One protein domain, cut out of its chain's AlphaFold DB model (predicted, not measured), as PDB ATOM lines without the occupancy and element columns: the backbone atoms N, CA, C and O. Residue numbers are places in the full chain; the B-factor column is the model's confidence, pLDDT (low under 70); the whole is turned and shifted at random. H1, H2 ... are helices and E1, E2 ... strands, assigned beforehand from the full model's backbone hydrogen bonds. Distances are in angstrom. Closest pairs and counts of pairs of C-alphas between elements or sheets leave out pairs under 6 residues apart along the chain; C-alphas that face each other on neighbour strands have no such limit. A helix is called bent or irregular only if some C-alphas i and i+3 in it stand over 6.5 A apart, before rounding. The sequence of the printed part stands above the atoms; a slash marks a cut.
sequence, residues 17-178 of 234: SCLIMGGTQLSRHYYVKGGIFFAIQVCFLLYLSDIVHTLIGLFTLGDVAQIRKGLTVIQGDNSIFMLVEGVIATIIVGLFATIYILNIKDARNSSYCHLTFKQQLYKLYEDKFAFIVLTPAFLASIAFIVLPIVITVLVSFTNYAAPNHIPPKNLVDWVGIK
ATOM      1  N   SER A  17     169.635 173.420 111.950       82.19
ATOM      2  CA  SER A  17     168.902 172.198 112.321       82.19
ATOM      3  C   SER A  17     169.168 170.943 111.477       82.19
ATOM      4  O   SER A  17     168.785 169.861 111.910       82.19
ATOM      5  N   CYS A  18     169.766 171.057 110.290       83.75
ATOM      6  CA  CYS A  18     170.157 169.934 109.441       83.75
ATOM      7  C   CYS A  18     171.444 169.273 109.950       83.75
ATOM      8  O   CYS A  18     171.560 168.053 109.899       83.75
ATOM      9  N   LEU A  19     172.392 170.068 110.452       85.94
ATOM     10  CA  LEU A  19     173.655 169.565 110.997       85.94
ATOM     11  C   LEU A  19     173.545 169.371 112.511       85.94
ATOM     12  O   LEU A  19     173.916 168.325 113.034       85.94
ATOM     13  N   ILE A  20     172.968 170.354 113.202       91.81
ATOM     14  CA  ILE A  20     172.759 170.347 114.649       91.81
ATOM     15  C   ILE A  20     171.266 170.489 114.915       91.81
ATOM     16  O   ILE A  20     170.724 171.588 114.811       91.81
ATOM     17  N   MET A  21     170.592 169.395 115.262       93.50
ATOM     18  CA  MET A  21     169.184 169.386 115.652       93.50
ATOM     19  C   MET A  21     168.912 170.447 116.720       93.50
ATOM     20  O   MET A  21     169.680 170.623 117.662       93.50
ATOM     21  N   GLY A  22     167.817 171.190 116.555       90.00
ATOM     22  CA  GLY A  22     167.483 172.307 117.438       90.00
ATOM     23  C   GLY A  22     168.270 173.599 117.188       90.00
ATOM     24  O   GLY A  22     167.909 174.627 117.755       90.00
ATOM     25  N   GLY A  23     169.287 173.607 116.318       90.19
ATOM     26  CA  GLY A  23     170.127 174.782 116.068       90.19
ATOM     27  C   GLY A  23     169.356 175.998 115.543       90.19
ATOM     28  O   GLY A  23     169.497 177.095 116.076       90.19
ATOM     29  N   THR A  24     168.458 175.813 114.569       89.50
ATOM     30  CA  THR A  24     167.608 176.914 114.065       89.50
ATOM     31  C   THR A  24     166.631 177.405 115.134       89.50
ATOM     32  O   THR A  24     166.352 178.598 115.219       89.50
ATOM     33  N   GLN A  25     166.107 176.498 115.963       90.94
ATOM     34  CA  GLN A  25     165.203 176.821 117.063       90.94
ATOM     35  C   GLN A  25     165.922 177.651 118.133       90.94
ATOM     36  O   GLN A  25     165.380 178.663 118.575       90.94
ATOM     37  N   LEU A  26     167.164 177.298 118.476       90.38
ATOM     38  CA  LEU A  26     168.015 178.072 119.381       90.38
ATOM     39  C   LEU A  26     168.304 179.471 118.823       90.38
ATOM     40  O   LEU A  26     168.109 180.457 119.532       90.38
ATOM     41  N   SER A  27     168.670 179.582 117.540       88.75
ATOM     42  CA  SER A  27     168.892 180.881 116.882       88.75
ATOM     43  C   SER A  27     167.636 181.758 116.820       88.75
ATOM     44  O   SER A  27     167.742 182.978 116.746       88.75
ATOM     45  N   ARG A  28     166.441 181.156 116.857       88.44
ATOM     46  CA  ARG A  28     165.143 181.855 116.879       88.44
ATOM     47  C   ARG A  28     164.572 182.031 118.291       88.44
ATOM     48  O   ARG A  28     163.384 182.309 118.429       88.44
ATOM     49  N   HIS A  29     165.397 181.881 119.330       89.38
ATOM     50  CA  HIS A  29     165.037 182.013 120.750       89.38
ATOM     51  C   HIS A  29     164.051 180.960 121.295       89.38
ATOM     52  O   HIS A  29     163.537 181.115 122.402       89.38
ATOM     53  N   TYR A  30     163.801 179.857 120.584       89.88
ATOM     54  CA  TYR A  30     163.086 178.689 121.118       89.88
ATOM     55  C   TYR A  30     164.038 177.777 121.903       89.88
ATOM     56  O   TYR A  30     164.365 176.667 121.474       89.88
ATOM     57  N   TYR A  31     164.476 178.242 123.072       91.25
ATOM     58  CA  TYR A  31     165.466 177.554 123.905       91.25
ATOM     59  C   TYR A  31     165.015 176.170 124.379       91.25
ATOM     60  O   TYR A  31     165.806 175.232 124.350       91.25
ATOM     61  N   VAL A  32     163.742 176.011 124.760       92.69
ATOM     62  CA  VAL A  32     163.229 174.733 125.289       92.69
ATOM     63  C   VAL A  32     163.213 173.656 124.200       92.69
ATOM     64  O   VAL A  32     163.826 172.603 124.352       92.69
ATOM     65  N   LYS A  33     162.546 173.927 123.071       91.50
ATOM     66  CA  LYS A  33     162.455 172.975 121.951       91.50
ATOM     67  C   LYS A  33     163.825 172.681 121.347       91.50
ATOM     68  O   LYS A  33     164.140 171.525 121.080       91.50
ATOM     69  N   GLY A  34     164.628 173.728 121.144       91.94
ATOM     70  CA  GLY A  34     165.980 173.605 120.617       91.94
ATOM     71  C   GLY A  34     166.862 172.734 121.507       91.94
ATOM     72  O   GLY A  34     167.512 171.823 121.004       91.94
ATOM     73  N   GLY A  35     166.803 172.938 122.827       94.12
ATOM     74  CA  GLY A  35     167.516 172.115 123.803       94.12
ATOM     75  C   GLY A  35     167.096 170.645 123.784       94.12
ATOM     76  O   GLY A  35     167.961 169.776 123.788       94.12
ATOM     77  N   ILE A  36     165.793 170.350 123.691       94.44
ATOM     78  CA  ILE A  36     165.288 168.965 123.608       94.44
ATOM     79  C   ILE A  36     165.808 168.264 122.346       94.44
ATOM     80  O   ILE A  36     166.343 167.161 122.430       94.44
ATOM     81  N   PHE A  37     165.684 168.899 121.176       95.31
ATOM     82  CA  PHE A  37     166.169 168.318 119.921       95.31
ATOM     83  C   PHE A  37     167.684 168.107 119.923       95.31
ATOM     84  O   PHE A  37     168.154 167.067 119.462       95.31
ATOM     85  N   PHE A  38     168.432 169.063 120.469       96.06
ATOM     86  CA  PHE A  38     169.879 168.958 120.598       96.06
ATOM     87  C   PHE A  38     170.288 167.828 121.550       96.06
ATOM     88  O   PHE A  38     171.135 167.012 121.198       96.06
ATOM     89  N   ALA A  39     169.646 167.717 122.718       96.62
ATOM     90  CA  ALA A  39     169.913 166.646 123.679       96.62
ATOM     91  C   ALA A  39     169.676 165.257 123.069       96.62
ATOM     92  O   ALA A  39     170.502 164.364 123.240       96.62
ATOM     93  N   ILE A  40     168.597 165.087 122.296       96.75
ATOM     94  CA  ILE A  40     168.315 163.833 121.579       96.75
ATOM     95  C   ILE A  40     169.433 163.504 120.582       96.75
ATOM     96  O   ILE A  40     169.872 162.357 120.520       96.75
ATOM     97  N   GLN A  41     169.920 164.493 119.825       96.88
ATOM     98  CA  GLN A  41     171.038 164.286 118.903       96.88
ATOM     99  C   GLN A  41     172.317 163.888 119.632       96.88
ATOM    100  O   GLN A  41     172.981 162.950 119.204       96.88
ATOM    101  N   VAL A  42     172.655 164.567 120.730       96.81
ATOM    102  CA  VAL A  42     173.843 164.240 121.529       96.81
ATOM    103  C   VAL A  42     173.744 162.816 122.069       96.81
ATOM    104  O   VAL A  42     174.669 162.041 121.859       96.81
ATOM    105  N   CYS A  43     172.615 162.434 122.675       96.75
ATOM    106  CA  CYS A  43     172.404 161.063 123.141       96.75
ATOM    107  C   CYS A  43     172.575 160.044 122.007       96.75
ATOM    108  O   CYS A  43     173.279 159.057 122.180       96.75
ATOM    109  N   PHE A  44     171.992 160.292 120.831       97.00
ATOM    110  CA  PHE A  44     172.141 159.393 119.684       97.00
ATOM    111  C   PHE A  44     173.598 159.269 119.219       97.00
ATOM    112  O   PHE A  44     174.059 158.169 118.938       97.00
ATOM    113  N   LEU A  45     174.338 160.381 119.171       96.62
ATOM    114  CA  LEU A  45     175.748 160.387 118.777       96.62
ATOM    115  C   LEU A  45     176.646 159.663 119.789       96.62
ATOM    116  O   LEU A  45     177.587 158.994 119.371       96.62
ATOM    117  N   LEU A  46     176.346 159.751 121.090       97.12
ATOM    118  CA  LEU A  46     177.086 159.031 122.135       97.12
ATOM    119  C   LEU A  46     176.981 157.509 121.975       97.12
ATOM    120  O   LEU A  46     177.970 156.815 122.180       97.12
ATOM    121  N   TYR A  47     175.816 157.006 121.560       96.75
ATOM    122  CA  TYR A  47     175.571 155.574 121.347       96.75
ATOM    123  C   TYR A  47     175.698 155.141 119.878       96.75
ATOM    124  O   TYR A  47     175.350 154.013 119.534       96.75
ATOM    125  N   LEU A  48     176.186 156.011 118.987       96.50
ATOM    126  CA  LEU A  48     176.207 155.734 117.549       96.50
ATOM    127  C   LEU A  48     177.058 154.504 117.208       96.50
ATOM    128  O   LEU A  48     176.652 153.704 116.372       96.50
ATOM    129  N   SER A  49     178.214 154.352 117.862       96.81
ATOM    130  CA  SER A  49     179.106 153.209 117.639       96.81
ATOM    131  C   SER A  49     178.412 151.891 117.983       96.81
ATOM    132  O   SER A  49     178.378 150.982 117.158       96.81
ATOM    133  N   ASP A  50     177.794 151.818 119.164       95.75
ATOM    134  CA  ASP A  50     177.080 150.625 119.628       95.75
ATOM    135  C   ASP A  50     175.898 150.304 118.711       95.75
ATOM    136  O   ASP A  50     175.752 149.173 118.258       95.75
ATOM    137  N   ILE A  51     175.105 151.317 118.341       97.00
ATOM    138  CA  ILE A  51     173.981 151.163 117.405       97.00
ATOM    139  C   ILE A  51     174.459 150.581 116.074       97.00
ATOM    140  O   ILE A  51     173.827 149.666 115.551       97.00
ATOM    141  N   VAL A  52     175.566 151.079 115.514       96.62
ATOM    142  CA  VAL A  52     176.110 150.569 114.247       96.62
ATOM    143  C   VAL A  52     176.568 149.118 114.391       96.62
ATOM    144  O   VAL A  52     176.209 148.295 113.550       96.62
ATOM    145  N   HIS A  53     177.302 148.775 115.453       94.62
ATOM    146  CA  HIS A  53     177.743 147.397 115.695       94.62
ATOM    147  C   HIS A  53     176.569 146.432 115.849       94.62
ATOM    148  O   HIS A  53     176.536 145.383 115.206       94.62
ATOM    149  N   THR A  54     175.568 146.808 116.637       95.00
ATOM    150  CA  THR A  54     174.364 146.009 116.857       95.00
ATOM    151  C   THR A  54     173.508 145.882 115.590       95.00
ATOM    152  O   THR A  54     172.945 144.820 115.330       95.00
ATOM    153  N   LEU A  55     173.442 146.919 114.745       96.12
ATOM    154  CA  LEU A  55     172.783 146.840 113.435       96.12
ATOM    155  C   LEU A  55     173.510 145.902 112.472       96.12
ATOM    156  O   LEU A  55     172.855 145.162 111.748       96.12
ATOM    157  N   ILE A  56     174.845 145.905 112.463       94.88
ATOM    158  CA  ILE A  56     175.622 144.924 111.695       94.88
ATOM    159  C   ILE A  56     175.331 143.516 112.229       94.88
ATOM    160  O   ILE A  56     175.047 142.613 111.442       94.88
ATOM    161  N   GLY A  57     175.295 143.359 113.556       91.94
ATOM    162  CA  GLY A  57     174.959 142.107 114.231       91.94
ATOM    163  C   GLY A  57     173.571 141.556 113.892       91.94
ATOM    164  O   GLY A  57     173.394 140.340 113.850       91.94
ATOM    165  N   LEU A  58     172.602 142.420 113.564       94.38
ATOM    166  CA  LEU A  58     171.292 141.998 113.059       94.38
ATOM    167  C   LEU A  58     171.408 141.222 111.741       94.38
ATOM    168  O   LEU A  58     170.661 140.274 111.515       94.38
ATOM    169  N   PHE A  59     172.325 141.624 110.860       92.50
ATOM    170  CA  PHE A  59     172.513 140.974 109.564       92.50
ATOM    171  C   PHE A  59     173.435 139.761 109.652       92.50
ATOM    172  O   PHE A  59     173.146 138.761 108.998       92.50
ATOM    173  N   THR A  60     174.508 139.828 110.446       89.88
ATOM    174  CA  THR A  60     175.465 138.716 110.565       89.88
ATOM    175  C   THR A  60     174.947 137.589 111.447       89.88
ATOM    176  O   THR A  60     175.236 136.437 111.164       89.88
ATOM    177  N   LEU A  61     174.150 137.902 112.479       87.75
ATOM    178  CA  LEU A  61     173.680 136.950 113.495       87.75
ATOM    179  C   LEU A  61     174.822 136.205 114.224       87.75
ATOM    180  O   LEU A  61     174.596 135.156 114.829       87.75
ATOM    181  N   GLY A  62     176.021 136.788 114.248       84.75
ATOM    182  CA  GLY A  62     177.206 136.267 114.935       84.75
ATOM    183  C   GLY A  62     178.209 135.620 113.987       84.75
ATOM    184  O   GLY A  62     177.840 135.047 112.969       84.75
ATOM    185  N   ASP A  63     179.487 135.705 114.348       81.50
ATOM    186  CA  ASP A  63     180.608 135.209 113.543       81.50
ATOM    187  C   ASP A  63     181.419 134.142 114.298       81.50
ATOM    188  O   ASP A  63     182.045 133.268 113.691       81.50
ATOM    189  N   VAL A  64     181.400 134.171 115.637       81.62
ATOM    190  CA  VAL A  64     182.200 133.283 116.488       81.62
ATOM    191  C   VAL A  64     181.296 132.377 117.314       81.62
ATOM    192  O   VAL A  64     180.707 132.794 118.303       81.62
ATOM    193  N   ALA A  65     181.218 131.094 116.961       81.19
ATOM    194  CA  ALA A  65     180.483 130.115 117.764       81.19
ATOM    195  C   ALA A  65     181.181 129.832 119.108       81.19
ATOM    196  O   ALA A  65     182.407 129.896 119.217       81.19
ATOM    197  N   GLN A  66     180.414 129.452 120.134       81.56
ATOM    198  CA  GLN A  66     180.974 129.061 121.429       81.56
ATOM    199  C   GLN A  66     181.815 127.781 121.304       81.56
ATOM    200  O   GLN A  66     181.309 126.717 120.939       81.56
ATOM    201  N   ILE A  67     183.087 127.850 121.707       82.75
ATOM    202  CA  ILE A  67     184.015 126.713 121.669       82.75
ATOM    203  C   ILE A  67     184.333 126.260 123.095       82.75
ATOM    204  O   ILE A  67     184.647 127.057 123.981       82.75
ATOM    205  N   ARG A  68     184.307 124.946 123.320       79.44
ATOM    206  CA  ARG A  68     184.770 124.332 124.568       79.44
ATOM    207  C   ARG A  68     186.193 123.804 124.386       79.44
ATOM    208  O   ARG A  68     186.412 122.932 123.547       79.44
ATOM    209  N   LYS A  69     187.149 124.291 125.182       81.38
ATOM    210  CA  LYS A  69     188.530 123.778 125.228       81.38
ATOM    211  C   LYS A  69     188.761 123.080 126.572       81.38
ATOM    212  O   LYS A  69     189.035 123.713 127.585       81.38
ATOM    213  N   GLY A  70     188.618 121.755 126.601       83.00
ATOM    214  CA  GLY A  70     188.722 120.973 127.839       83.00
ATOM    215  C   GLY A  70     187.609 121.314 128.843       83.00
ATOM    216  O   GLY A  70     186.422 121.129 128.555       83.00
ATOM    217  N   LEU A  71     187.986 121.807 130.027       79.19
ATOM    218  CA  LEU A  71     187.052 122.236 131.079       79.19
ATOM    219  C   LEU A  71     186.620 123.708 130.952       79.19
ATOM    220  O   LEU A  71     185.677 124.104 131.631       79.19
ATOM    221  N   THR A  72     187.253 124.506 130.086       78.19
ATOM    222  CA  THR A  72     186.905 125.922 129.906       78.19
ATOM    223  C   THR A  72     185.960 126.118 128.721       78.19
ATOM    224  O   THR A  72     186.109 125.513 127.652       78.19
ATOM    225  N   VAL A  73     184.948 126.963 128.924       81.69
ATOM    226  CA  VAL A  73     183.989 127.375 127.891       81.69
ATOM    227  C   VAL A  73     184.340 128.797 127.485       81.69
ATOM    228  O   VAL A  73     184.249 129.711 128.303       81.69
ATOM    229  N   ILE A  74     184.763 128.973 126.235       82.00
ATOM    230  CA  ILE A  74     184.981 130.295 125.653       82.00
ATOM    231  C   ILE A  74     183.644 130.717 125.060       82.00
ATOM    232  O   ILE A  74     183.178 130.093 124.105       82.00
ATOM    233  N   GLN A  75     183.018 131.720 125.675       81.12
ATOM    234  CA  GLN A  75     181.758 132.285 125.201       81.12
ATOM    235  C   GLN A  75     181.959 132.843 123.790       81.12
ATOM    236  O   GLN A  75     182.897 133.603 123.555       81.12
ATOM    237  N   GLY A  76     181.116 132.392 122.867       80.81
ATOM    238  CA  GLY A  76     181.002 132.962 121.532       80.81
ATOM    239  C   GLY A  76     179.804 133.901 121.457       80.81
ATOM    240  O   GLY A  76     179.171 134.208 122.469       80.81
ATOM    241  N   ASP A  77     179.469 134.300 120.245       85.81
ATOM    242  CA  ASP A  77     178.312 135.122 119.948       85.81
ATOM    243  C   ASP A  77     177.011 134.360 120.212       85.81
ATOM    244  O   ASP A  77     176.907 133.136 120.055       85.81
ATOM    245  N   ASN A  78     175.979 135.105 120.597       88.56
ATOM    246  CA  ASN A  78     174.634 134.572 120.728       88.56
ATOM    247  C   ASN A  78     173.724 135.230 119.693       88.56
ATOM    248  O   ASN A  78     173.248 136.349 119.888       88.56
ATOM    249  N   SER A  79     173.441 134.492 118.621       90.25
ATOM    250  CA  SER A  79     172.641 134.965 117.491       90.25
ATOM    251  C   SER A  79     171.260 135.493 117.888       90.25
ATOM    252  O   SER A  79     170.768 136.434 117.273       90.25
ATOM    253  N   ILE A  80     170.627 134.930 118.928       90.00
ATOM    254  CA  ILE A  80     169.320 135.412 119.399       90.00
ATOM    255  C   ILE A  80     169.460 136.752 120.120       90.00
ATOM    256  O   ILE A  80     168.636 137.635 119.894       90.00
ATOM    257  N   PHE A  81     170.498 136.942 120.938       90.81
ATOM    258  CA  PHE A  81     170.741 138.246 121.562       90.81
ATOM    259  C   PHE A  81     171.091 139.306 120.520       90.81
ATOM    260  O   PHE A  81     170.483 140.371 120.538       90.81
ATOM    261  N   MET A  82     171.943 138.987 119.544       93.38
ATOM    262  CA  MET A  82     172.270 139.912 118.451       93.38
ATOM    263  C   MET A  82     171.042 140.287 117.613       93.38
ATOM    264  O   MET A  82     170.889 141.445 117.233       93.38
ATOM    265  N   LEU A  83     170.125 139.343 117.375       94.62
ATOM    266  CA  LEU A  83     168.852 139.624 116.707       94.62
ATOM    267  C   LEU A  83     167.979 140.569 117.546       94.62
ATOM    268  O   LEU A  83     167.464 141.553 117.018       94.62
ATOM    269  N   VAL A  84     167.822 140.304 118.847       95.06
ATOM    270  CA  VAL A  84     167.024 141.143 119.763       95.06
ATOM    271  C   VAL A  84     167.593 142.560 119.833       95.06
ATOM    272  O   VAL A  84     166.869 143.531 119.613       95.06
ATOM    273  N   GLU A  85     168.891 142.683 120.100       95.38
ATOM    274  CA  GLU A  85     169.595 143.961 120.182       95.38
ATOM    275  C   GLU A  85     169.525 144.705 118.842       95.38
ATOM    276  O   GLU A  85     169.206 145.895 118.809       95.38
ATOM    277  N   GLY A  86     169.720 143.998 117.725       96.38
ATOM    278  CA  GLY A  86     169.595 144.516 116.363       96.38
ATOM    279  C   GLY A  86     168.230 145.132 116.063       96.38
ATOM    280  O   GLY A  86     168.132 146.222 115.487       96.38
ATOM    281  N   VAL A  87     167.154 144.468 116.493       97.31
ATOM    282  CA  VAL A  87     165.786 144.992 116.363       97.31
ATOM    283  C   VAL A  87     165.591 146.235 117.226       97.31
ATOM    284  O   VAL A  87     165.033 147.222 116.741       97.31
ATOM    285  N   ILE A  88     166.077 146.233 118.472       97.06
ATOM    286  CA  ILE A  88     166.018 147.408 119.358       97.06
ATOM    287  C   ILE A  88     166.747 148.592 118.711       97.06
ATOM    288  O   ILE A  88     166.179 149.683 118.617       97.06
ATOM    289  N   ALA A  89     167.960 148.376 118.198       97.38
ATOM    290  CA  ALA A  89     168.736 149.398 117.502       97.38
ATOM    291  C   ALA A  89     167.989 149.934 116.270       97.38
ATOM    292  O   ALA A  89     167.886 151.147 116.093       97.38
ATOM    293  N   THR A  90     167.379 149.058 115.466       97.44
ATOM    294  CA  THR A  90     166.573 149.451 114.295       97.44
ATOM    295  C   THR A  90     165.395 150.347 114.685       97.44
ATOM    296  O   THR A  90     165.147 151.370 114.041       97.44
ATOM    297  N   ILE A  91     164.687 150.008 115.766       96.94
ATOM    298  CA  ILE A  91     163.586 150.822 116.300       96.94
ATOM    299  C   ILE A  91     164.103 152.187 116.771       96.94
ATOM    300  O   ILE A  91     163.506 153.210 116.431       96.94
ATOM    301  N   ILE A  92     165.220 152.228 117.506       96.94
ATOM    302  CA  ILE A  92     165.844 153.479 117.969       96.94
ATOM    303  C   ILE A  92     166.225 154.368 116.781       96.94
ATOM    304  O   ILE A  92     165.901 155.557 116.788       96.94
ATOM    305  N   VAL A  93     166.842 153.810 115.734       97.75
ATOM    306  CA  VAL A  93     167.167 154.552 114.505       97.75
ATOM    307  C   VAL A  93     165.904 155.079 113.823       97.75
ATOM    308  O   VAL A  93     165.873 156.241 113.419       97.75
ATOM    309  N   GLY A  94     164.836 154.281 113.736       97.31
ATOM    310  CA  GLY A  94     163.552 154.716 113.175       97.31
ATOM    311  C   GLY A  94     162.898 155.859 113.963       97.31
ATOM    312  O   GLY A  94     162.415 156.836 113.374       97.31
ATOM    313  N   LEU A  95     162.922 155.788 115.297       96.75
ATOM    314  CA  LEU A  95     162.445 156.861 116.179       96.75
ATOM    315  C   LEU A  95     163.293 158.125 116.015       96.75
ATOM    316  O   LEU A  95     162.743 159.214 115.839       96.75
ATOM    317  N   PHE A  96     164.620 157.983 116.000       97.50
ATOM    318  CA  PHE A  96     165.539 159.094 115.778       97.50
ATOM    319  C   PHE A  96     165.298 159.761 114.421       97.50
ATOM    320  O   PHE A  96     165.136 160.978 114.362       97.50
ATOM    321  N   ALA A  97     165.177 158.983 113.341       97.44
ATOM    322  CA  ALA A  97     164.878 159.492 112.004       97.44
ATOM    323  C   ALA A  97     163.546 160.257 111.970       97.44
ATOM    324  O   ALA A  97     163.461 161.342 111.389       97.44
ATOM    325  N   THR A  98     162.517 159.745 112.650       96.19
ATOM    326  CA  THR A  98     161.218 160.424 112.770       96.19
ATOM    327  C   THR A  98     161.363 161.773 113.473       96.19
ATOM    328  O   THR A  98     160.905 162.796 112.957       96.19
ATOM    329  N   ILE A  99     162.050 161.811 114.618       95.94
ATOM    330  CA  ILE A  99     162.291 163.047 115.379       95.94
ATOM    331  C   ILE A  99     163.159 164.021 114.572       95.94
ATOM    332  O   ILE A  99     162.889 165.220 114.569       95.94
ATOM    333  N   TYR A 100     164.154 163.529 113.835       95.75
ATOM    334  CA  TYR A 100     165.005 164.333 112.961       95.75
ATOM    335  C   TYR A 100     164.194 165.014 111.848       95.75
ATOM    336  O   TYR A 100     164.313 166.227 111.642       95.75
ATOM    337  N   ILE A 101     163.290 164.276 111.189       94.62
ATOM    338  CA  ILE A 101     162.363 164.830 110.190       94.62
ATOM    339  C   ILE A 101     161.452 165.889 110.824       94.62
ATOM    340  O   ILE A 101     161.237 166.950 110.230       94.62
ATOM    341  N   LEU A 102     160.924 165.636 112.027       93.31
ATOM    342  CA  LEU A 102     160.103 166.605 112.761       93.31
ATOM    343  C   LEU A 102     160.894 167.867 113.123       93.31
ATOM    344  O   LEU A 102     160.376 168.967 112.944       93.31
ATOM    345  N   ASN A 103     162.153 167.730 113.542       93.94
ATOM    346  CA  ASN A 103     163.061 168.849 113.793       93.94
ATOM    347  C   ASN A 103     163.257 169.710 112.535       93.94
ATOM    348  O   ASN A 103     163.168 170.935 112.623       93.94
ATOM    349  N   ILE A 104     163.463 169.102 111.361       91.88
ATOM    350  CA  ILE A 104     163.602 169.849 110.098       91.88
ATOM    351  C   ILE A 104     162.294 170.559 109.738       91.88
ATOM    352  O   ILE A 104     162.316 171.727 109.341       91.88
ATOM    353  N   LYS A 105     161.150 169.878 109.867       90.81
ATOM    354  CA  LYS A 105     159.831 170.476 109.599       90.81
ATOM    355  C   LYS A 105     159.557 171.664 110.527       90.81
ATOM    356  O   LYS A 105     159.143 172.720 110.054       90.81
ATOM    357  N   ASP A 106     159.844 171.523 111.818       90.12
ATOM    358  CA  ASP A 106     159.695 172.588 112.817       90.12
ATOM    359  C   ASP A 106     160.656 173.757 112.537       90.12
ATOM    360  O   ASP A 106     160.243 174.919 112.552       90.12
ATOM    361  N   ALA A 107     161.904 173.476 112.147       88.69
ATOM    362  CA  ALA A 107     162.888 174.497 111.779       88.69
ATOM    363  C   ALA A 107     162.486 175.304 110.533       88.69
ATOM    364  O   ALA A 107     162.822 176.483 110.428       88.69
ATOM    365  N   ARG A 108     161.750 174.711 109.586       86.12
ATOM    366  CA  ARG A 108     161.249 175.433 108.401       86.12
ATOM    367  C   ARG A 108     160.104 176.388 108.736       86.12
ATOM    368  O   ARG A 108     160.045 177.470 108.164       86.12
ATOM    369  N   ASN A 109     159.248 176.011 109.681       84.19
ATOM    370  CA  ASN A 109     158.021 176.748 109.992       84.19
ATOM    371  C   ASN A 109     158.162 177.726 111.172       84.19
ATOM    372  O   ASN A 109     157.276 178.545 111.405       84.19
ATOM    373  N   SER A 110     159.255 177.652 111.936       81.69
ATOM    374  CA  SER A 110     159.441 178.488 113.126       81.69
ATOM    375  C   SER A 110     159.704 179.957 112.773       81.69
ATOM    376  O   SER A 110     160.595 180.257 111.989       81.69
ATOM    377  N   SER A 111     158.991 180.894 113.392       84.62
ATOM    378  CA  SER A 111     159.351 182.326 113.375       84.62
ATOM    379  C   SER A 111     160.229 182.678 114.585       84.62
ATOM    380  O   SER A 111     160.620 181.784 115.330       84.62
ATOM    381  N   TYR A 112     160.584 183.947 114.789       86.56
ATOM    382  CA  TYR A 112     161.282 184.361 116.013       86.56
ATOM    383  C   TYR A 112     160.356 184.252 117.233       86.56
ATOM    384  O   TYR A 112     159.192 184.648 117.181       86.56
ATOM    385  N   CYS A 113     160.872 183.698 118.330       86.44
ATOM    386  CA  CYS A 113     160.153 183.579 119.591       86.44
ATOM    387  C   CYS A 113     160.416 184.798 120.480       86.44
ATOM    388  O   CYS A 113     161.565 185.169 120.701       86.44
ATOM    389  N   HIS A 114     159.357 185.366 121.054       90.56
ATOM    390  CA  HIS A 114     159.443 186.458 122.034       90.56
ATOM    391  C   HIS A 114     159.090 186.010 123.463       90.56
ATOM    392  O   HIS A 114     159.025 186.829 124.375       90.56
ATOM    393  N   LEU A 115     158.834 184.715 123.668       89.44
ATOM    394  CA  LEU A 115     158.449 184.163 124.966       89.44
ATOM    395  C   LEU A 115     159.679 183.880 125.828       89.44
ATOM    396  O   LEU A 115     160.683 183.352 125.346       89.44
ATOM    397  N   THR A 116     159.562 184.139 127.129       92.25
ATOM    398  CA  THR A 116     160.580 183.752 128.121       92.25
ATOM    399  C   THR A 116     160.658 182.230 128.286       92.25
ATOM    400  O   THR A 116     159.715 181.507 127.967       92.25
ATOM    401  N   PHE A 117     161.760 181.715 128.840       90.69
ATOM    402  CA  PHE A 117     161.969 180.271 129.030       90.69
ATOM    403  C   PHE A 117     160.823 179.579 129.798       90.69
ATOM    404  O   PHE A 117     160.324 178.540 129.367       90.69
ATOM    405  N   LYS A 118     160.340 180.189 130.892       92.31
ATOM    406  CA  LYS A 118     159.212 179.657 131.681       92.31
ATOM    407  C   LYS A 118     157.916 179.598 130.866       92.31
ATOM    408  O   LYS A 118     157.203 178.601 130.916       92.31
ATOM    409  N   GLN A 119     157.638 180.635 130.075       92.69
ATOM    410  CA  GLN A 119     156.466 180.674 129.195       92.69
ATOM    411  C   GLN A 119     156.562 179.637 128.069       92.69
ATOM    412  O   GLN A 119     155.550 179.059 127.686       92.69
ATOM    413  N   GLN A 120     157.766 179.366 127.556       92.00
ATOM    414  CA  GLN A 120     157.979 178.318 126.555       92.00
ATOM    415  C   GLN A 120     157.700 176.919 127.112       92.00
ATOM    416  O   GLN A 120     157.099 176.113 126.408       92.00
ATOM    417  N   LEU A 121     158.093 176.638 128.360       92.00
ATOM    418  CA  LEU A 121     157.769 175.372 129.029       92.00
ATOM    419  C   LEU A 121     156.262 175.207 129.224       92.00
ATOM    420  O   LEU A 121     155.715 174.172 128.853       92.00
ATOM    421  N   TYR A 122     155.594 176.238 129.748       93.81
ATOM    422  CA  TYR A 122     154.143 176.213 129.944       93.81
ATOM    423  C   TYR A 122     153.404 175.989 128.620       93.81
ATOM    424  O   TYR A 122     152.570 175.097 128.511       93.81
ATOM    425  N   LYS A 123     153.791 176.731 127.575       92.31
ATOM    426  CA  LYS A 123     153.217 176.583 126.237       92.31
ATOM    427  C   LYS A 123     153.468 175.199 125.640       92.31
ATOM    428  O   LYS A 123     152.581 174.647 125.009       92.31
ATOM    429  N   LEU A 124     154.660 174.628 125.826       91.25
ATOM    430  CA  LEU A 124     154.950 173.273 125.354       91.25
ATOM    431  C   LEU A 124     154.063 172.241 126.057       91.25
ATOM    432  O   LEU A 124     153.550 171.344 125.391       91.25
ATOM    433  N   TYR A 125     153.882 172.379 127.371       92.69
ATOM    434  CA  TYR A 125     153.019 171.500 128.151       92.69
ATOM    435  C   TYR A 125     151.561 171.596 127.698       92.69
ATOM    436  O   TYR A 125     150.969 170.563 127.426       92.69
ATOM    437  N   GLU A 126     151.013 172.800 127.527       94.00
ATOM    438  CA  GLU A 126     149.648 173.017 127.020       94.00
ATOM    439  C   GLU A 126     149.471 172.494 125.583       94.00
ATOM    440  O   GLU A 126     148.629 171.634 125.323       94.00
ATOM    441  N   ASP A 127     150.317 172.943 124.646       91.75
ATOM    442  CA  ASP A 127     150.187 172.634 123.213       91.75
ATOM    443  C   ASP A 127     150.415 171.143 122.905       91.75
ATOM    444  O   ASP A 127     149.982 170.638 121.861       91.75
ATOM    445  N   LYS A 128     151.187 170.445 123.751       92.31
ATOM    446  CA  LYS A 128     151.604 169.047 123.548       92.31
ATOM    447  C   LYS A 128     151.206 168.126 124.691       92.31
ATOM    448  O   LYS A 128     151.696 166.999 124.727       92.31
ATOM    449  N   PHE A 129     150.272 168.543 125.545       93.94
ATOM    450  CA  PHE A 129     149.815 167.764 126.697       93.94
ATOM    451  C   PHE A 129     149.447 166.330 126.306       93.94
ATOM    452  O   PHE A 129     150.004 165.373 126.840       93.94
ATOM    453  N   ALA A 130     148.586 166.182 125.293       94.75
ATOM    454  CA  ALA A 130     148.153 164.876 124.805       94.75
ATOM    455  C   ALA A 130     149.333 163.995 124.363       94.75
ATOM    456  O   ALA A 130     149.388 162.821 124.709       94.75
ATOM    457  N   PHE A 131     150.313 164.557 123.652       91.88
ATOM    458  CA  PHE A 131     151.492 163.805 123.219       91.88
ATOM    459  C   PHE A 131     152.380 163.396 124.396       91.88
ATOM    460  O   PHE A 131     152.852 162.263 124.427       91.88
ATOM    461  N   ILE A 132     152.581 164.279 125.377       93.56
ATOM    462  CA  ILE A 132     153.379 163.988 126.577       93.56
ATOM    463  C   ILE A 132     152.741 162.837 127.363       93.56
ATOM    464  O   ILE A 132     153.427 161.874 127.695       93.56
ATOM    465  N   VAL A 133     151.426 162.894 127.590       95.69
ATOM    466  CA  VAL A 133     150.682 161.857 128.323       95.69
ATOM    467  C   VAL A 133     150.634 160.531 127.558       95.69
ATOM    468  O   VAL A 133     150.692 159.469 128.172       95.69
ATOM    469  N   LEU A 134     150.575 160.565 126.223       96.62
ATOM    470  CA  LEU A 134     150.577 159.356 125.391       96.62
ATOM    471  C   LEU A 134     151.969 158.735 125.213       96.62
ATOM    472  O   LEU A 134     152.062 157.554 124.884       96.62
ATOM    473  N   THR A 135     153.051 159.487 125.434       94.56
ATOM    474  CA  THR A 135     154.423 159.011 125.185       94.56
ATOM    475  C   THR A 135     154.771 157.739 125.978       94.56
ATOM    476  O   THR A 135     155.274 156.803 125.359       94.56
ATOM    477  N   PRO A 136     154.468 157.612 127.289       95.75
ATOM    478  CA  PRO A 136     154.729 156.377 128.033       95.75
ATOM    479  C   PRO A 136     153.972 155.166 127.478       95.75
ATOM    480  O   PRO A 136     154.561 154.101 127.310       95.75
ATOM    481  N   ALA A 137     152.689 155.333 127.138       97.12
ATOM    482  CA  ALA A 137     151.881 154.265 126.551       97.12
ATOM    483  C   ALA A 137     152.414 153.848 125.170       97.12
ATOM    484  O   ALA A 137     152.471 152.662 124.850       97.12
ATOM    485  N   PHE A 138     152.861 154.817 124.369       96.44
ATOM    486  CA  PHE A 138     153.482 154.565 123.074       96.44
ATOM    487  C   PHE A 138     154.806 153.796 123.208       96.44
ATOM    488  O   PHE A 138     154.996 152.791 122.525       96.44
ATOM    489  N   LEU A 139     155.692 154.206 124.124       96.19
ATOM    490  CA  LEU A 139     156.950 153.500 124.392       96.19
ATOM    491  C   LEU A 139     156.710 152.083 124.933       96.19
ATOM    492  O   LEU A 139     157.376 151.145 124.501       96.19
ATOM    493  N   ALA A 140     155.725 151.907 125.817       97.00
ATOM    494  CA  ALA A 140     155.331 150.594 126.321       97.00
ATOM    495  C   ALA A 140     154.794 149.688 125.201       97.00
ATOM    496  O   ALA A 140     155.161 148.520 125.132       97.00
ATOM    497  N   SER A 141     153.981 150.222 124.285       98.00
ATOM    498  CA  SER A 141     153.505 149.480 123.110       98.00
ATOM    499  C   SER A 141     154.665 149.024 122.218       98.00
ATOM    500  O   SER A 141     154.714 147.867 121.800       98.00
ATOM    501  N   ILE A 142     155.658 149.887 121.987       97.06
ATOM    502  CA  ILE A 142     156.862 149.502 121.241       97.06
ATOM    503  C   ILE A 142     157.601 148.357 121.947       97.06
ATOM    504  O   ILE A 142     157.919 147.357 121.309       97.06
ATOM    505  N   ALA A 143     157.843 148.478 123.253       94.88
ATOM    506  CA  ALA A 143     158.630 147.507 124.012       94.88
ATOM    507  C   ALA A 143     157.925 146.153 124.204       94.88
ATOM    508  O   ALA A 143     158.560 145.109 124.086       94.88
ATOM    509  N   PHE A 144     156.621 146.153 124.492       96.19
ATOM    510  CA  PHE A 144     155.885 144.942 124.874       96.19
ATOM    511  C   PHE A 144     155.038 144.334 123.757       96.19
ATOM    512  O   PHE A 144     154.614 143.190 123.887       96.19
ATOM    513  N   ILE A 145     154.780 145.065 122.670       97.06
ATOM    514  CA  ILE A 145     153.958 144.577 121.554       97.06
ATOM    515  C   ILE A 145     154.796 144.518 120.281       97.06
ATOM    516  O   ILE A 145     154.978 143.444 119.714       97.06
ATOM    517  N   VAL A 146     155.343 145.653 119.834       96.75
ATOM    518  CA  VAL A 146     156.051 145.717 118.544       96.75
ATOM    519  C   VAL A 146     157.326 144.877 118.571       96.75
ATOM    520  O   VAL A 146     157.524 144.047 117.688       96.75
ATOM    521  N   LEU A 147     158.166 145.049 119.593       95.94
ATOM    522  CA  LEU A 147     159.440 144.346 119.729       95.94
ATOM    523  C   LEU A 147     159.292 142.808 119.690       95.94
ATOM    524  O   LEU A 147     159.917 142.195 118.820       95.94
ATOM    525  N   PRO A 148     158.467 142.154 120.537       95.88
ATOM    526  CA  PRO A 148     158.325 140.698 120.491       95.88
ATOM    527  C   PRO A 148     157.707 140.192 119.183       95.88
ATOM    528  O   PRO A 148     158.103 139.128 118.705       95.88
ATOM    529  N   ILE A 149     156.788 140.944 118.566       97.44
ATOM    530  CA  ILE A 149     156.219 140.580 117.259       97.44
ATOM    531  C   ILE A 149     157.308 140.591 116.186       97.44
ATOM    532  O   ILE A 149     157.461 139.606 115.468       97.44
ATOM    533  N   VAL A 150     158.086 141.674 116.091       97.38
ATOM    534  CA  VAL A 150     159.152 141.798 115.085       97.38
ATOM    535  C   VAL A 150     160.196 140.701 115.273       97.38
ATOM    536  O   VAL A 150     160.547 140.041 114.301       97.38
ATOM    537  N   ILE A 151     160.636 140.444 116.509       94.75
ATOM    538  CA  ILE A 151     161.583 139.358 116.806       94.75
ATOM    539  C   ILE A 151     161.016 138.005 116.366       94.75
ATOM    540  O   ILE A 151     161.696 137.261 115.666       94.75
ATOM    541  N   THR A 152     159.763 137.699 116.715       94.81
ATOM    542  CA  THR A 152     159.115 136.429 116.339       94.81
ATOM    543  C   THR A 152     159.044 136.265 114.822       94.81
ATOM    544  O   THR A 152     159.346 135.195 114.292       94.81
ATOM    545  N   VAL A 153     158.692 137.337 114.110       95.38
ATOM    546  CA  VAL A 153     158.675 137.352 112.645       95.38
ATOM    547  C   VAL A 153     160.079 137.112 112.096       95.38
ATOM    548  O   VAL A 153     160.243 136.229 111.262       95.38
ATOM    549  N   LEU A 154     161.104 137.819 112.572       95.38
ATOM    550  CA  LEU A 154     162.475 137.647 112.081       95.38
ATOM    551  C   LEU A 154     163.023 136.245 112.349       95.38
ATOM    552  O   LEU A 154     163.595 135.650 111.440       95.38
ATOM    553  N   VAL A 155     162.776 135.674 113.531       93.69
ATOM    554  CA  VAL A 155     163.154 134.288 113.863       93.69
ATOM    555  C   VAL A 155     162.531 133.286 112.886       93.69
ATOM    556  O   VAL A 155     163.175 132.311 112.515       93.69
ATOM    557  N   SER A 156     161.319 133.533 112.379       92.69
ATOM    558  CA  SER A 156     160.712 132.649 111.371       92.69
ATOM    559  C   SER A 156     161.466 132.618 110.029       92.69
ATOM    560  O   SER A 156     161.343 131.645 109.280       92.69
ATOM    561  N   PHE A 157     162.284 133.638 109.743       94.62
ATOM    562  CA  PHE A 157     163.159 133.717 108.570       94.62
ATOM    563  C   PHE A 157     164.578 133.186 108.831       94.62
ATOM    564  O   PHE A 157     165.429 133.290 107.940       94.62
ATOM    565  N   THR A 158     164.854 132.603 110.002       93.56
ATOM    566  CA  THR A 158     166.158 132.011 110.342       93.56
ATOM    567  C   THR A 158     166.104 130.487 110.477       93.56
ATOM    568  O   THR A 158     165.033 129.887 110.518       93.56
ATOM    569  N   ASN A 159     167.258 129.816 110.518       91.12
ATOM    570  CA  ASN A 159     167.349 128.365 110.761       91.12
ATOM    571  C   ASN A 159     167.225 127.976 112.249       91.12
ATOM    572  O   ASN A 159     167.533 126.830 112.582       91.12
ATOM    573  N   TYR A 160     166.788 128.881 113.137       89.75
ATOM    574  CA  TYR A 160     166.686 128.612 114.573       89.75
ATOM    575  C   TYR A 160     165.756 127.424 114.855       89.75
ATOM    576  O   TYR A 160     164.534 127.509 114.731       89.75
ATOM    577  N   ALA A 161     166.354 126.292 115.225       83.75
ATOM    578  CA  ALA A 161     165.652 125.044 115.475       83.75
ATOM    579  C   ALA A 161     166.504 124.084 116.313       83.75
ATOM    580  O   ALA A 161     167.717 123.941 116.120       83.75
ATOM    581  N   ALA A 162     165.846 123.355 117.211       77.69
ATOM    582  CA  ALA A 162     166.466 122.252 117.929       77.69
ATOM    583  C   ALA A 162     166.646 121.019 117.017       77.69
ATOM    584  O   ALA A 162     165.770 120.749 116.193       77.69
ATOM    585  N   PRO A 163     167.730 120.228 117.162       78.75
ATOM    586  CA  PRO A 163     168.870 120.418 118.070       78.75
ATOM    587  C   PRO A 163     170.055 121.178 117.439       78.75
ATOM    588  O   PRO A 163     170.992 121.549 118.143       78.75
ATOM    589  N   ASN A 164     170.040 121.384 116.119       75.38
ATOM    590  CA  ASN A 164     171.236 121.743 115.352       75.38
ATOM    591  C   ASN A 164     171.522 123.253 115.273       75.38
ATOM    592  O   ASN A 164     172.643 123.613 114.944       75.38
ATOM    593  N   HIS A 165     170.587 124.130 115.646       79.06
ATOM    594  CA  HIS A 165     170.758 125.592 115.601       79.06
ATOM    595  C   HIS A 165     170.269 126.239 116.904       79.06
ATOM    596  O   HIS A 165     169.373 127.083 116.908       79.06
ATOM    597  N   ILE A 166     170.828 125.782 118.031       80.00
ATOM    598  CA  ILE A 166     170.589 126.351 119.362       80.00
ATOM    599  C   ILE A 166     171.848 127.128 119.797       80.00
ATOM    600  O   ILE A 166     172.869 126.503 120.120       80.00
ATOM    601  N   PRO A 167     171.799 128.472 119.828       77.88
ATOM    602  CA  PRO A 167     172.863 129.302 120.388       77.88
ATOM    603  C   PRO A 167     173.080 129.056 121.888       77.88
ATOM    604  O   PRO A 167     172.160 128.609 122.579       77.88
ATOM    605  N   PRO A 168     174.279 129.350 122.423       68.19
ATOM    606  CA  PRO A 168     175.449 129.937 121.743       68.19
ATOM    607  C   PRO A 168     176.369 128.897 121.073       68.19
ATOM    608  O   PRO A 168     177.392 129.243 120.488       68.19
ATOM    609  N   LYS A 169     176.043 127.599 121.172       68.94
ATOM    610  CA  LYS A 169     176.881 126.520 120.621       68.94
ATOM    611  C   LYS A 169     176.884 126.509 119.091       68.94
ATOM    612  O   LYS A 169     177.920 126.233 118.497       68.94
ATOM    613  N   ASN A 170     175.735 126.792 118.485       79.06
ATOM    614  CA  ASN A 170     175.571 126.888 117.040       79.06
ATOM    615  C   ASN A 170     175.013 128.273 116.708       79.06
ATOM    616  O   ASN A 170     174.103 128.740 117.395       79.06
ATOM    617  N   LEU A 171     175.558 128.905 115.672       82.81
ATOM    618  CA  LEU A 171     175.053 130.176 115.163       82.81
ATOM    619  C   LEU A 171     173.763 129.955 114.363       82.81
ATOM    620  O   LEU A 171     173.438 128.833 113.960       82.81
ATOM    621  N   VAL A 172     173.009 131.033 114.196       87.88
ATOM    622  CA  VAL A 172     171.754 131.065 113.447       87.88
ATOM    623  C   VAL A 172     171.965 131.901 112.194       87.88
ATOM    624  O   VAL A 172     172.471 133.008 112.279       87.88
ATOM    625  N   ASP A 173     171.508 131.398 111.054       89.56
ATOM    626  CA  ASP A 173     171.617 132.055 109.756       89.56
ATOM    627  C   ASP A 173     170.243 132.422 109.199       89.56
ATOM    628  O   ASP A 173     169.227 131.758 109.451       89.56
ATOM    629  N   TRP A 174     170.228 133.438 108.339       93.31
ATOM    630  CA  TRP A 174     169.066 133.787 107.534       93.31
ATOM    631  C   TRP A 174     168.785 132.710 106.479       93.31
ATOM    632  O   TRP A 174     169.587 132.450 105.582       93.31
ATOM    633  N   VAL A 175     167.595 132.112 106.535       93.56
ATOM    634  CA  VAL A 175     167.113 131.137 105.539       93.56
ATOM    635  C   VAL A 175     166.030 131.703 104.625       93.56
ATOM    636  O   VAL A 175     165.643 131.050 103.651       93.56
ATOM    637  N   GLY A 176     165.539 132.909 104.919       92.19
ATOM    638  CA  GLY A 176     164.485 133.565 104.158       92.19
ATOM    639  C   GLY A 176     163.196 132.743 104.184       92.19
ATOM    640  O   GLY A 176     162.747 132.293 105.234       92.19
ATOM    641  N   ILE A 177     162.589 132.518 103.019       93.69
ATOM    642  CA  ILE A 177     161.252 131.903 102.919       93.69
ATOM    643  C   ILE A 177     161.310 130.359 103.003       93.69
ATOM    644  O   ILE A 177     160.285 129.680 102.943       93.69
ATOM    645  N   LYS A 178     162.502 129.759 103.163       91.94
ATOM    646  CA  LYS A 178     162.674 128.292 103.159       91.94
ATOM    647  C   LYS A 178     161.781 127.588 104.182       91.94
ATOM    648  O   LYS A 178     161.135 126.609 103.817       91.94
TER     649      LYS A 178
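This is residues 17 to 178 of the 234 residues of the protein "Maltose/maltodextrin ABC transporter permease MalF" of Shigella dysenteriae (UniProt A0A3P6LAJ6). A long, loose rod of helices is built along H4, with H2 and H3 following each other on one side of it and the long arm H5b of the bent helix H5 on the other, meeting H4 near one end and leaving residues 134 to 141 free. H1 and the arm H5a lie at one end of the rod, while the small hairpin E1 and E2 makes the tip of the other, where residues 157 to 178 wind without a named element. The printed part has 162 residues, with five named helices and two strands in the order H1 H2 H3 E1 E2 H4 H5; the sheet, E1 - E2, is antiparallel and the class is mostly helix. The whole is loose, with a radius of gyration of the C-alphas of 21.6 A and spans of 71 by 29 by 27 A.

Start at H1, residues 23 to 27, which touches H2, residues 31 to 46, closest at the C-alphas of Gln 25 and Gly 34, 4.9 A apart. H3, residues 48 to 60, and H2 meet only through their link. Next find the hairpin of E1, residues 67 to 69, and E2, residues 72 to 74, antiparallel at 153 degrees, with N 69 and O 72 at 2.9 A and N 74 and O 67 at 3.0 A, within hydrogen-bond range. H4, residues 79 to 109, touches H3 with residues 82 to 90 alone, at a steep tilt of 50 degrees, opposite ways; the closest C-alphas, of Leu 58 and Gly 86, are 4.5 A apart. Farther along, residues 96 to 103 of H4 touch residues 37 to 44 of H2 at a shallow tilt of 29 degrees, opposite ways, closest at the C-alphas of Phe 37 and Asn 103, 6.9 A. H5, residues 117 to 156, was assigned as one helix by its hydrogen bonds but is bent: C-alphas 127 and 130 are 8.2 A apart, and its arms H5a, residues 117 to 127, and H5b, residues 130 to 156, stand at a steep tilt of 64 degrees. H5b is itself irregular, with C-alphas 133 and 136 at 6.8 A, and has a kink of 37 degrees near residue 140. H5a touches residues 31 to 32 of H2, about perpendicular at 83 degrees, closest at the C-alphas of Val 32 and Gln 120, 6.5 A. H5b touches H4 with residues 147 to 151 alone, opposite ways at 38 degrees, only just steep; the closest C-alphas, of Val 84 and Ile 151, are 6.4 A apart. Helix packing is mostly crossed, one of four touching pairs with a tilt being shallow. Each O i to N i+4 pair is within hydrogen-bond range in H1, H2, H4 and H5a, against 8 of 9 in H3 and 19 of 23 in H5b.

Find C-alpha 23 at (170.127, 174.782, 116.068), where H1 begins; H2 then runs 21.9 A and H3 18.4 A. From C-alpha 79 at (172.641, 134.965, 117.491), H4 runs 44.9 A. H5a covers 15.2 A and H5b 37.1 A, ending at C-alpha 156 at (160.712, 132.649, 111.371).

The two C-alphas farthest apart, of Gly 70 and His 114, are 72.0 A apart. The printed part has no cut, and no link between named elements is long. The mean pLDDT of the printed part is 91.1, with residues 168 to 169 under 70.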